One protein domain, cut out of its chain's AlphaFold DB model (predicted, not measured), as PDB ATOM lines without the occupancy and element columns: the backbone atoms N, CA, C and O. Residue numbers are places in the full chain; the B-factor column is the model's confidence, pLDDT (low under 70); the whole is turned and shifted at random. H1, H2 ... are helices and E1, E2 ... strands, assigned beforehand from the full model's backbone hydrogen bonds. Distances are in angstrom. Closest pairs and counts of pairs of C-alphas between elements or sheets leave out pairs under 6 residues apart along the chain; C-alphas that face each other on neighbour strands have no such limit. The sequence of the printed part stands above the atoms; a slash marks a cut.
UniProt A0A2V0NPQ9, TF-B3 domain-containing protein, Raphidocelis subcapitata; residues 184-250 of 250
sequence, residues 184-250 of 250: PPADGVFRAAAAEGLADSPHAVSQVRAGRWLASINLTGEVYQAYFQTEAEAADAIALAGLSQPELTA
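Overview. This is residues 184 to 250 of the 250 residues of the protein "TF-B3 domain-containing protein" of Raphidocelis subcapitata (UniProt A0A2V0NPQ9). A strongly twisted sheet of three antiparallel strands, E1, E2 and E3, has a single helix, H1, packed along one face, over E2. The long opening stretch, residues 184 to 203, has no named element, and its residues 191 to 192 pair with the edge strand E3; residues 241 to 250 follow H1 as a tail. The printed part has 67 residues, with three named strands and then one named helix, in the order E1, E2, E3, H1 along the chain; under half of the residues are in named elements, and the class is mixed, helices and strands. The whole is compact, with a radius of gyration of the C-alphas of 11.3 A and spans of 29 by 26 by 22 A.

Arrangement. Residues 191 to 192 of the opening stretch form a short antiparallel pairing with residues 224 to 225 of E3, which is residues 222 to 228. E1, residues 204 to 208, and E2, residues 212 to 219, form a hairpin with 148 degrees between their directions; N 206 and O 214 are within hydrogen-bond range at 2.9 A, and N 208 and O 212 at 2.8 A. E2 and E3 form a second hairpin at 157 degrees, with N 217 and O 224 at 2.8 A and N 226 and O 215 at 3.0 A. The three strands are a meander, each the antiparallel neighbour of the one before; E1 and E3 are edge strands and E2 is the inner one. H1, residues 231 to 240, is on the sheet at a height over the sheet of 8.3 A; H1 and the sheet E1 E2 E3 are two layers, a helix on one face of a sheet. It lies over E2, but only just over E2 alone: 8 of its 10 C-alphas fall on E2 and 2 on E3. It runs along the strands, at 13 degrees to E2 on the local plane. Its closest C-alphas to E2 are those of Ala 234 and Ala 215, 5.4 A apart. In H1 every O i to N i+4 pair is within hydrogen-bond range.

Along the chain. E1 begins at C-alpha 204, (33.218, -32.928, 28.451), and measures 12.1 A from first to last C-alpha. E2, the longest strand, measures 22.4 A, and E3 20.1 A. H1 measures 14.2 A and ends at C-alpha 240, (28.197, -27.771, 17.059).

Size, cuts and confidence. The C-alphas farthest apart are those of Pro 185 and Ala 250, the chain's last residue, at 32.0 A. The printed part has no cut. The links E1 to E2, E2 to E3 and E3 to H1 are tight. The mean pLDDT of the printed part is 76.2, and residues 194 to 201, 209 to 210 and 241 to 250 are under 70.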
ATOM      1  N   PRO A 184      19.558 -27.304  37.943       76.62
ATOM      2  CA  PRO A 184      20.021 -26.346  36.958       76.62
ATOM      3  C   PRO A 184      19.075 -26.285  35.745       76.62
ATOM      4  O   PRO A 184      18.442 -27.283  35.386       76.62
ATOM      5  N   PRO A 185      18.946 -25.115  35.093       76.81
ATOM      6  CA  PRO A 185      18.071 -24.970  33.941       76.81
ATOM      7  C   PRO A 185      18.644 -25.739  32.750       76.81
ATOM      8  O   PRO A 185      19.700 -25.379  32.239       76.81
ATOM      9  N   ALA A 186      17.925 -26.755  32.270       81.38
ATOM     10  CA  ALA A 186      18.229 -27.353  30.973       81.38
ATOM     11  C   ALA A 186      17.628 -26.504  29.857       81.38
ATOM     12  O   ALA A 186      16.508 -26.749  29.396       81.38
ATOM     13  N   ASP A 187      18.313 -25.418  29.537       79.62
ATOM     14  CA  ASP A 187      17.986 -24.522  28.432       79.62
ATOM     15  C   ASP A 187      19.052 -24.542  27.332       79.62
ATOM     16  O   ASP A 187      18.920 -23.803  26.361       79.62
ATOM     17  N   GLY A 188      20.098 -25.364  27.481       83.62
ATOM     18  CA  GLY A 188      21.210 -25.446  26.538       83.62
ATOM     19  C   GLY A 188      22.047 -24.166  26.439       83.62
ATOM     20  O   GLY A 188      22.902 -24.059  25.566       83.62
ATOM     21  N   VAL A 189      21.828 -23.177  27.315       83.12
ATOM     22  CA  VAL A 189      22.538 -21.897  27.248       83.12
ATOM     23  C   VAL A 189      23.843 -21.988  28.031       83.12
ATOM     24  O   VAL A 189      23.840 -22.076  29.264       83.12
ATOM     25  N   PHE A 190      24.958 -21.890  27.309       85.06
ATOM     26  CA  PHE A 190      26.303 -21.852  27.876       85.06
ATOM     27  C   PHE A 190      26.525 -20.587  28.705       85.06
ATOM     28  O   PHE A 190      26.323 -19.458  28.253       85.06
ATOM     29  N   ARG A 191      26.942 -20.778  29.956       84.69
ATOM     30  CA  ARG A 191      27.220 -19.714  30.923       84.69
ATOM     31  C   ARG A 191      28.606 -19.910  31.508       84.69
ATOM     32  O   ARG A 191      28.972 -21.032  31.833       84.69
ATOM     33  N   ALA A 192      29.341 -18.819  31.697       81.75
ATOM     34  CA  ALA A 192      30.660 -18.870  32.315       81.75
ATOM     35  C   ALA A 192      30.586 -19.481  33.728       81.75
ATOM     36  O   ALA A 192      29.895 -18.956  34.611       81.75
ATOM     37  N   ALA A 193      31.318 -20.570  33.939       78.00
ATOM     38  CA  ALA A 193      31.491 -21.222  35.222       78.00
ATOM     39  C   ALA A 193      32.651 -20.551  35.969       78.00
ATOM     40  O   ALA A 193      33.758 -20.424  35.457       78.00
ATOM     41  N   ALA A 194      32.390 -20.067  37.187       63.41
ATOM     42  CA  ALA A 194      33.460 -19.660  38.096       63.41
ATOM     43  C   ALA A 194      33.861 -20.898  38.879       63.41
ATOM     44  O   ALA A 194      33.192 -21.241  39.851       63.41
ATOM     45  N   ALA A 195      34.908 -21.576  38.452       57.91
ATOM     46  CA  ALA A 195      35.487 -22.599  39.289       57.91
ATOM     47  C   ALA A 195      37.004 -22.489  39.229       57.91
ATOM     48  O   ALA A 195      37.620 -22.619  38.171       57.91
ATOM     49  N   GLU A 196      37.578 -22.182  40.389       53.53
ATOM     50  CA  GLU A 196      39.007 -22.326  40.625       53.53
ATOM     51  C   GLU A 196      39.383 -23.786  40.339       53.53
ATOM     52  O   GLU A 196      38.719 -24.705  40.817       53.53
ATOM     53  N   GLY A 197      40.394 -24.000  39.496       60.25
ATOM     54  CA  GLY A 197      40.850 -25.337  39.101       60.25
ATOM     55  C   GLY A 197      40.168 -25.951  37.871       60.25
ATOM     56  O   GLY A 197      40.575 -27.027  37.452       60.25
ATOM     57  N   LEU A 198      39.185 -25.283  37.253       61.69
ATOM     58  CA  LEU A 198      38.569 -25.755  35.998       61.69
ATOM     59  C   LEU A 198      39.185 -25.143  34.729       61.69
ATOM     60  O   LEU A 198      38.823 -25.554  33.633       61.69
ATOM     61  N   ALA A 199      40.140 -24.216  34.855       59.97
ATOM     62  CA  ALA A 199      40.755 -23.510  33.722       59.97
ATOM     63  C   ALA A 199      41.447 -24.429  32.694       59.97
ATOM     64  O   ALA A 199      41.550 -24.041  31.536       59.97
ATOM     65  N   ASP A 200      41.836 -25.648  33.088       63.16
ATOM     66  CA  ASP A 200      42.443 -26.666  32.211       63.16
ATOM     67  C   ASP A 200      41.504 -27.853  31.921       63.16
ATOM     68  O   ASP A 200      41.916 -28.865  31.357       63.16
ATOM     69  N   SER A 201      40.229 -27.774  32.321       68.75
ATOM     70  CA  SER A 201      39.289 -28.876  32.093       68.75
ATOM     71  C   SER A 201      38.991 -29.038  30.598       68.75
ATOM     72  O   SER A 201      38.688 -28.036  29.940       68.75
ATOM     73  N   PRO A 202      39.052 -30.267  30.052       74.31
ATOM     74  CA  PRO A 202      38.732 -30.516  28.654       74.31
ATOM     75  C   PRO A 202      37.229 -30.373  28.386       74.31
ATOM     76  O   PRO A 202      36.407 -30.346  29.308       74.31
ATOM     77  N   HIS A 203      36.863 -30.309  27.105       81.31
ATOM     78  CA  HIS A 203      35.465 -30.396  26.693       81.31
ATOM     79  C   HIS A 203      34.885 -31.737  27.138       81.31
ATOM     80  O   HIS A 203      35.445 -32.784  26.818       81.31
ATOM     81  N   ALA A 204      33.780 -31.714  27.878       86.88
ATOM     82  CA  ALA A 204      33.218 -32.928  28.451       86.88
ATOM     83  C   ALA A 204      31.700 -32.844  28.583       86.88
ATOM     84  O   ALA A 204      31.145 -31.798  28.938       86.88
ATOM     85  N   VAL A 205      31.052 -33.983  28.351       88.06
ATOM     86  CA  VAL A 205      29.671 -34.240  28.752       88.06
ATOM     87  C   VAL A 205      29.703 -35.122  29.992       88.06
ATOM     88  O   VAL A 205      30.435 -36.105  30.048       88.06
ATOM     89  N   SER A 206      28.935 -34.758  31.012       88.62
ATOM     90  CA  SER A 206      28.834 -35.542  32.245       88.62
ATOM     91  C   SER A 206      27.412 -35.518  32.784       88.62
ATOM     92  O   SER A 206      26.704 -34.515  32.657       88.62
ATOM     93  N   GLN A 207      26.976 -36.616  33.396       87.25
ATOM     94  CA  GLN A 207      25.692 -36.645  34.081       87.25
ATOM     95  C   GLN A 207      25.831 -35.981  35.454       87.25
ATOM     96  O   GLN A 207      26.713 -36.319  36.244       87.25
ATOM     97  N   VAL A 208      24.947 -35.035  35.757       81.75
ATOM     98  CA  VAL A 208      24.866 -34.378  37.065       81.75
ATOM     99  C   VAL A 208      23.622 -34.844  37.825       81.75
ATOM    100  O   VAL A 208      22.753 -35.540  37.292       81.75
ATOM    101  N   ARG A 209      23.520 -34.462  39.105       69.81
ATOM    102  CA  ARG A 209      22.358 -34.780  39.952       69.81
ATOM    103  C   ARG A 209      21.038 -34.367  39.280       69.81
ATOM    104  O   ARG A 209      20.997 -33.425  38.491       69.81
ATOM    105  N   ALA A 210      19.962 -35.075  39.631       68.75
ATOM    106  CA  ALA A 210      18.623 -34.929  39.048       68.75
ATOM    107  C   ALA A 210      18.495 -35.347  37.566       68.75
ATOM    108  O   ALA A 210      17.563 -34.923  36.888       68.75
ATOM    109  N   GLY A 211      19.407 -36.190  37.060       75.88
ATOM    110  CA  GLY A 211      19.307 -36.776  35.717       75.88
ATOM    111  C   GLY A 211      19.571 -35.790  34.577       75.88
ATOM    112  O   GLY A 211      19.192 -36.053  33.440       75.88
ATOM    113  N   ARG A 212      20.198 -34.644  34.872       84.88
ATOM    114  CA  ARG A 212      20.588 -33.649  33.866       84.88
ATOM    115  C   ARG A 212      21.948 -33.987  33.275       84.88
ATOM    116  O   ARG A 212      22.801 -34.561  33.949       84.88
ATOM    117  N   TRP A 213      22.165 -33.541  32.048       90.12
ATOM    118  CA  TRP A 213      23.445 -33.663  31.358       90.12
ATOM    119  C   TRP A 213      24.128 -32.303  31.296       90.12
ATOM    120  O   TRP A 213      23.513 -31.320  30.895       90.12
ATOM    121  N   LEU A 214      25.374 -32.229  31.751       89.62
ATOM    122  CA  LEU A 214      26.204 -31.029  31.755       89.62
ATOM    123  C   LEU A 214      27.198 -31.112  30.600       89.62
ATOM    124  O   LEU A 214      28.057 -31.991  30.606       89.62
ATOM    125  N   ALA A 215      27.121 -30.164  29.669       90.31
ATOM    126  CA  ALA A 215      28.189 -29.904  28.714       90.31
ATOM    127  C   ALA A 215      29.094 -28.798  29.260       90.31
ATOM    128  O   ALA A 215      28.619 -27.709  29.596       90.31
ATOM    129  N   SER A 216      30.394 -29.070  29.334       89.25
ATOM    130  CA  SER A 216      31.424 -28.090  29.676       89.25
ATOM    131  C   SER A 216      32.312 -27.854  28.460       89.25
ATOM    132  O   SER A 216      32.813 -28.810  27.874       89.25
ATOM    133  N   ILE A 217      32.520 -26.590  28.092       88.88
ATOM    134  CA  ILE A 217      33.476 -26.188  27.060       88.88
ATOM    135  C   ILE A 217      34.492 -25.215  27.641       88.88
ATOM    136  O   ILE A 217      34.128 -24.310  28.385       88.88
ATOM    137  N   ASN A 218      35.762 -25.392  27.300       84.81
ATOM    138  CA  ASN A 218      36.832 -24.497  27.706       84.81
ATOM    139  C   ASN A 218      37.272 -23.645  26.516       84.81
ATOM    140  O   ASN A 218      37.770 -24.163  25.521       84.81
ATOM    141  N   LEU A 219      37.049 -22.338  26.600       81.44
ATOM    142  CA  LEU A 219      37.437 -21.382  25.577       81.44
ATOM    143  C   LEU A 219      38.521 -20.488  26.162       81.44
ATOM    144  O   LEU A 219      38.250 -19.643  27.013       81.44
ATOM    145  N   THR A 220      39.761 -20.663  25.703       76.81
ATOM    146  CA  THR A 220      40.898 -19.808  26.092       76.81
ATOM    147  C   THR A 220      41.112 -19.697  27.615       76.81
ATOM    148  O   THR A 220      41.447 -18.625  28.112       76.81
ATOM    149  N   GLY A 221      40.897 -20.787  28.365       74.94
ATOM    150  CA  GLY A 221      41.049 -20.828  29.827       74.94
ATOM    151  C   GLY A 221      39.802 -20.401  30.611       74.94
ATOM    152  O   GLY A 221      39.810 -20.414  31.843       74.94
ATOM    153  N   GLU A 222      38.715 -20.041  29.925       79.69
ATOM    154  CA  GLU A 222      37.408 -19.799  30.531       79.69
ATOM    155  C   GLU A 222      36.466 -20.975  30.264       79.69
ATOM    156  O   GLU A 222      36.182 -21.328  29.117       79.69
ATOM    157  N   VAL A 223      35.917 -21.560  31.329       85.69
ATOM    158  CA  VAL A 223      34.947 -22.651  31.205       85.69
ATOM    159  C   VAL A 223      33.532 -22.105  31.094       85.69
ATOM    160  O   VAL A 223      33.082 -21.305  31.915       85.69
ATOM    161  N   TYR A 224      32.799 -22.602  30.109       86.00
ATOM    162  CA  TYR A 224      31.382 -22.359  29.908       86.00
ATOM    163  C   TYR A 224      30.611 -23.664  30.074       86.00
ATOM    164  O   TYR A 224      31.006 -24.709  29.567       86.00
ATOM    165  N   GLN A 225      29.490 -23.592  30.782       89.38
ATOM    166  CA  GLN A 225      28.667 -24.740  31.140       89.38
ATOM    167  C   GLN A 225      27.220 -24.535  30.707       89.38
ATOM    168  O   GLN A 225      26.654 -23.456  30.906       89.38
ATOM    169  N   ALA A 226      26.620 -25.577  30.145       88.88
ATOM    170  CA  ALA A 226      25.208 -25.650  29.793       88.88
ATOM    171  C   ALA A 226      24.621 -26.981  30.268       88.88
ATOM    172  O   ALA A 226      25.313 -27.996  30.298       88.88
ATOM    173  N   TYR A 227      23.337 -26.977  30.619       89.00
ATOM    174  CA  TYR A 227      22.630 -28.185  31.034       89.00
ATOM    175  C   TYR A 227      21.587 -28.584  29.985       89.00
ATOM    176  O   TYR A 227      20.970 -27.719  29.355       89.00
ATOM    177  N   PHE A 228      21.369 -29.890  29.844       87.00
ATOM    178  CA  PHE A 228      20.517 -30.524  28.836       87.00
ATOM    179  C   PHE A 228      19.629 -31.605  29.457       87.00
ATOM    180  O   PHE A 228      19.842 -32.029  30.601       87.00
ATOM    181  N   GLN A 229      18.583 -32.007  28.727       85.81
ATOM    182  CA  GLN A 229      17.685 -33.077  29.169       85.81
ATOM    183  C   GLN A 229      18.272 -34.452  28.871       85.81
ATOM    184  O   GLN A 229      18.116 -35.364  29.677       85.81
ATOM    185  N   THR A 230      18.957 -34.585  27.737       88.44
ATOM    186  CA  THR A 230      19.518 -35.850  27.265       88.44
ATOM    187  C   THR A 230      21.018 -35.730  27.009       88.44
ATOM    188  O   THR A 230      21.548 -34.635  26.817       88.44
ATOM    189  N   GLU A 231      21.703 -36.874  27.017       90.38
ATOM    190  CA  GLU A 231      23.123 -36.968  26.669       90.38
ATOM    191  C   GLU A 231      23.373 -36.519  25.232       90.38
ATOM    192  O   GLU A 231      24.294 -35.748  24.980       90.38
ATOM    193  N   ALA A 232      22.507 -36.955  24.312       88.31
ATOM    194  CA  ALA A 232      22.594 -36.635  22.894       88.31
ATOM    195  C   ALA A 232      22.557 -35.120  22.655       88.31
ATOM    196  O   ALA A 232      23.437 -34.588  21.989       88.31
ATOM    197  N   GLU A 233      21.616 -34.404  23.283       88.69
ATOM    198  CA  GLU A 233      21.551 -32.939  23.191       88.69
ATOM    199  C   GLU A 233      22.834 -32.264  23.704       88.69
ATOM    200  O   GLU A 233      23.301 -31.288  23.117       88.69
ATOM    201  N   ALA A 234      23.407 -32.771  24.802       88.19
ATOM    202  CA  ALA A 234      24.642 -32.230  25.364       88.19
ATOM    203  C   ALA A 234      25.852 -32.493  24.456       88.19
ATOM    204  O   ALA A 234      26.693 -31.609  24.284       88.19
ATOM    205  N   ALA A 235      25.936 -33.689  23.871       87.19
ATOM    206  CA  ALA A 235      26.998 -34.079  22.951       87.19
ATOM    207  C   ALA A 235      26.931 -33.279  21.642       87.19
ATOM    208  O   ALA A 235      27.936 -32.693  21.235       87.19
ATOM    209  N   ASP A 236      25.739 -33.165  21.051       88.19
ATOM    210  CA  ASP A 236      25.496 -32.372  19.844       88.19
ATOM    211  C   ASP A 236      25.861 -30.902  20.061       88.19
ATOM    212  O   ASP A 236      26.463 -30.270  19.194       88.19
ATOM    213  N   ALA A 237      25.566 -30.347  21.240       86.38
ATOM    214  CA  ALA A 237      25.917 -28.970  21.568       86.38
ATOM    215  C   ALA A 237      27.438 -28.727  21.624       86.38
ATOM    216  O   ALA A 237      27.893 -27.659  21.209       86.38
ATOM    217  N   ILE A 238      28.229 -29.696  22.105       83.44
ATOM    218  CA  ILE A 238      29.701 -29.613  22.061       83.44
ATOM    219  C   ILE A 238      30.201 -29.741  20.617       83.44
ATOM    220  O   ILE A 238      31.038 -28.944  20.191       83.44
ATOM    221  N   ALA A 239      29.647 -30.678  19.841       82.81
ATOM    222  CA  ALA A 239      30.025 -30.887  18.445       82.81
ATOM    223  C   ALA A 239      29.742 -29.649  17.571       82.81
ATOM    224  O   ALA A 239      30.592 -29.230  16.784       82.81
ATOM    225  N   LEU A 240      28.583 -29.006  17.755       80.00
ATOM    226  CA  LEU A 240      28.197 -27.771  17.059       80.00
ATOM    227  C   LEU A 240      29.097 -26.577  17.394       80.00
ATOM    228  O   LEU A 240      29.221 -25.662  16.581       80.00
ATOM    229  N   ALA A 241      29.745 -26.578  18.561       69.12
ATOM    230  CA  ALA A 241      30.734 -25.565  18.913       69.12
ATOM    231  C   ALA A 241      32.067 -25.737  18.153       69.12
ATOM    232  O   ALA A 241      32.970 -24.921  18.326       69.12
ATOM    233  N   GLY A 242      32.195 -26.771  17.306       63.00
ATOM    234  CA  GLY A 242      33.409 -27.078  16.547       63.00
ATOM    235  C   GLY A 242      34.515 -27.701  17.401       63.00
ATOM    236  O   GLY A 242      35.682 -27.660  17.018       63.00
ATOM    237  N   LEU A 243      34.158 -28.242  18.569       62.19
ATOM    238  CA  LEU A 243      35.083 -28.757  19.571       62.19
ATOM    239  C   LEU A 243      34.893 -30.276  19.666       62.19
ATOM    240  O   LEU A 243      33.824 -30.754  20.035       62.19
ATOM    241  N   SER A 244      35.909 -31.052  19.291       54.47
ATOM    242  CA  SER A 244      35.886 -32.514  19.421       54.47
ATOM    243  C   SER A 244      36.025 -32.926  20.888       54.47
ATOM    244  O   SER A 244      36.839 -32.350  21.614       54.47
ATOM    245  N   GLN A 245      35.272 -33.940  21.327       52.00
ATOM    246  CA  GLN A 245      35.522 -34.558  22.632       52.00
ATOM    247  C   GLN A 245      36.902 -35.238  22.637       52.00
ATOM    248  O   GLN A 245      37.288 -35.806  21.613       52.00
ATOM    249  N   PRO A 246      37.660 -35.195  23.748       50.88
ATOM    250  CA  PRO A 246      38.839 -36.038  23.886       50.88
ATOM    251  C   PRO A 246      38.395 -37.505  23.888       50.88
ATOM    252  O   PRO A 246      37.452 -37.865  24.596       50.88
ATOM    253  N   GLU A 247      39.054 -38.347  23.092       42.41
ATOM    254  CA  GLU A 247      38.779 -39.782  23.102       42.41
ATOM    255  C   GLU A 247      39.020 -40.344  24.509       42.41
ATOM    256  O   GLU A 247      40.108 -40.206  25.077       42.41
ATOM    257  N   LEU A 248      37.985 -40.964  25.081       41.78
ATOM    258  CA  LEU A 248      38.107 -41.790  26.277       41.78
ATOM    259  C   LEU A 248      39.032 -42.959  25.926       41.78
ATOM    260  O   LEU A 248      38.634 -43.891  25.231       41.78
ATOM    261  N   THR A 249      40.282 -42.888  26.379       36.94
ATOM    262  CA  THR A 249      41.186 -44.038  26.345       36.94
ATOM    263  C   THR A 249      40.709 -45.047  27.387       36.94
ATOM    264  O   THR A 249      40.446 -44.682  28.534       36.94
ATOM    265  N   ALA A 250      40.504 -46.281  26.920       34.72
ATOM    266  CA  ALA A 250      40.010 -47.427  27.681       34.72
ATOM    267  C   ALA A 250      40.958 -47.866  28.806       34.72
ATOM    268  O   ALA A 250      42.190 -47.700  28.642       34.72
TER     269      ALA A 250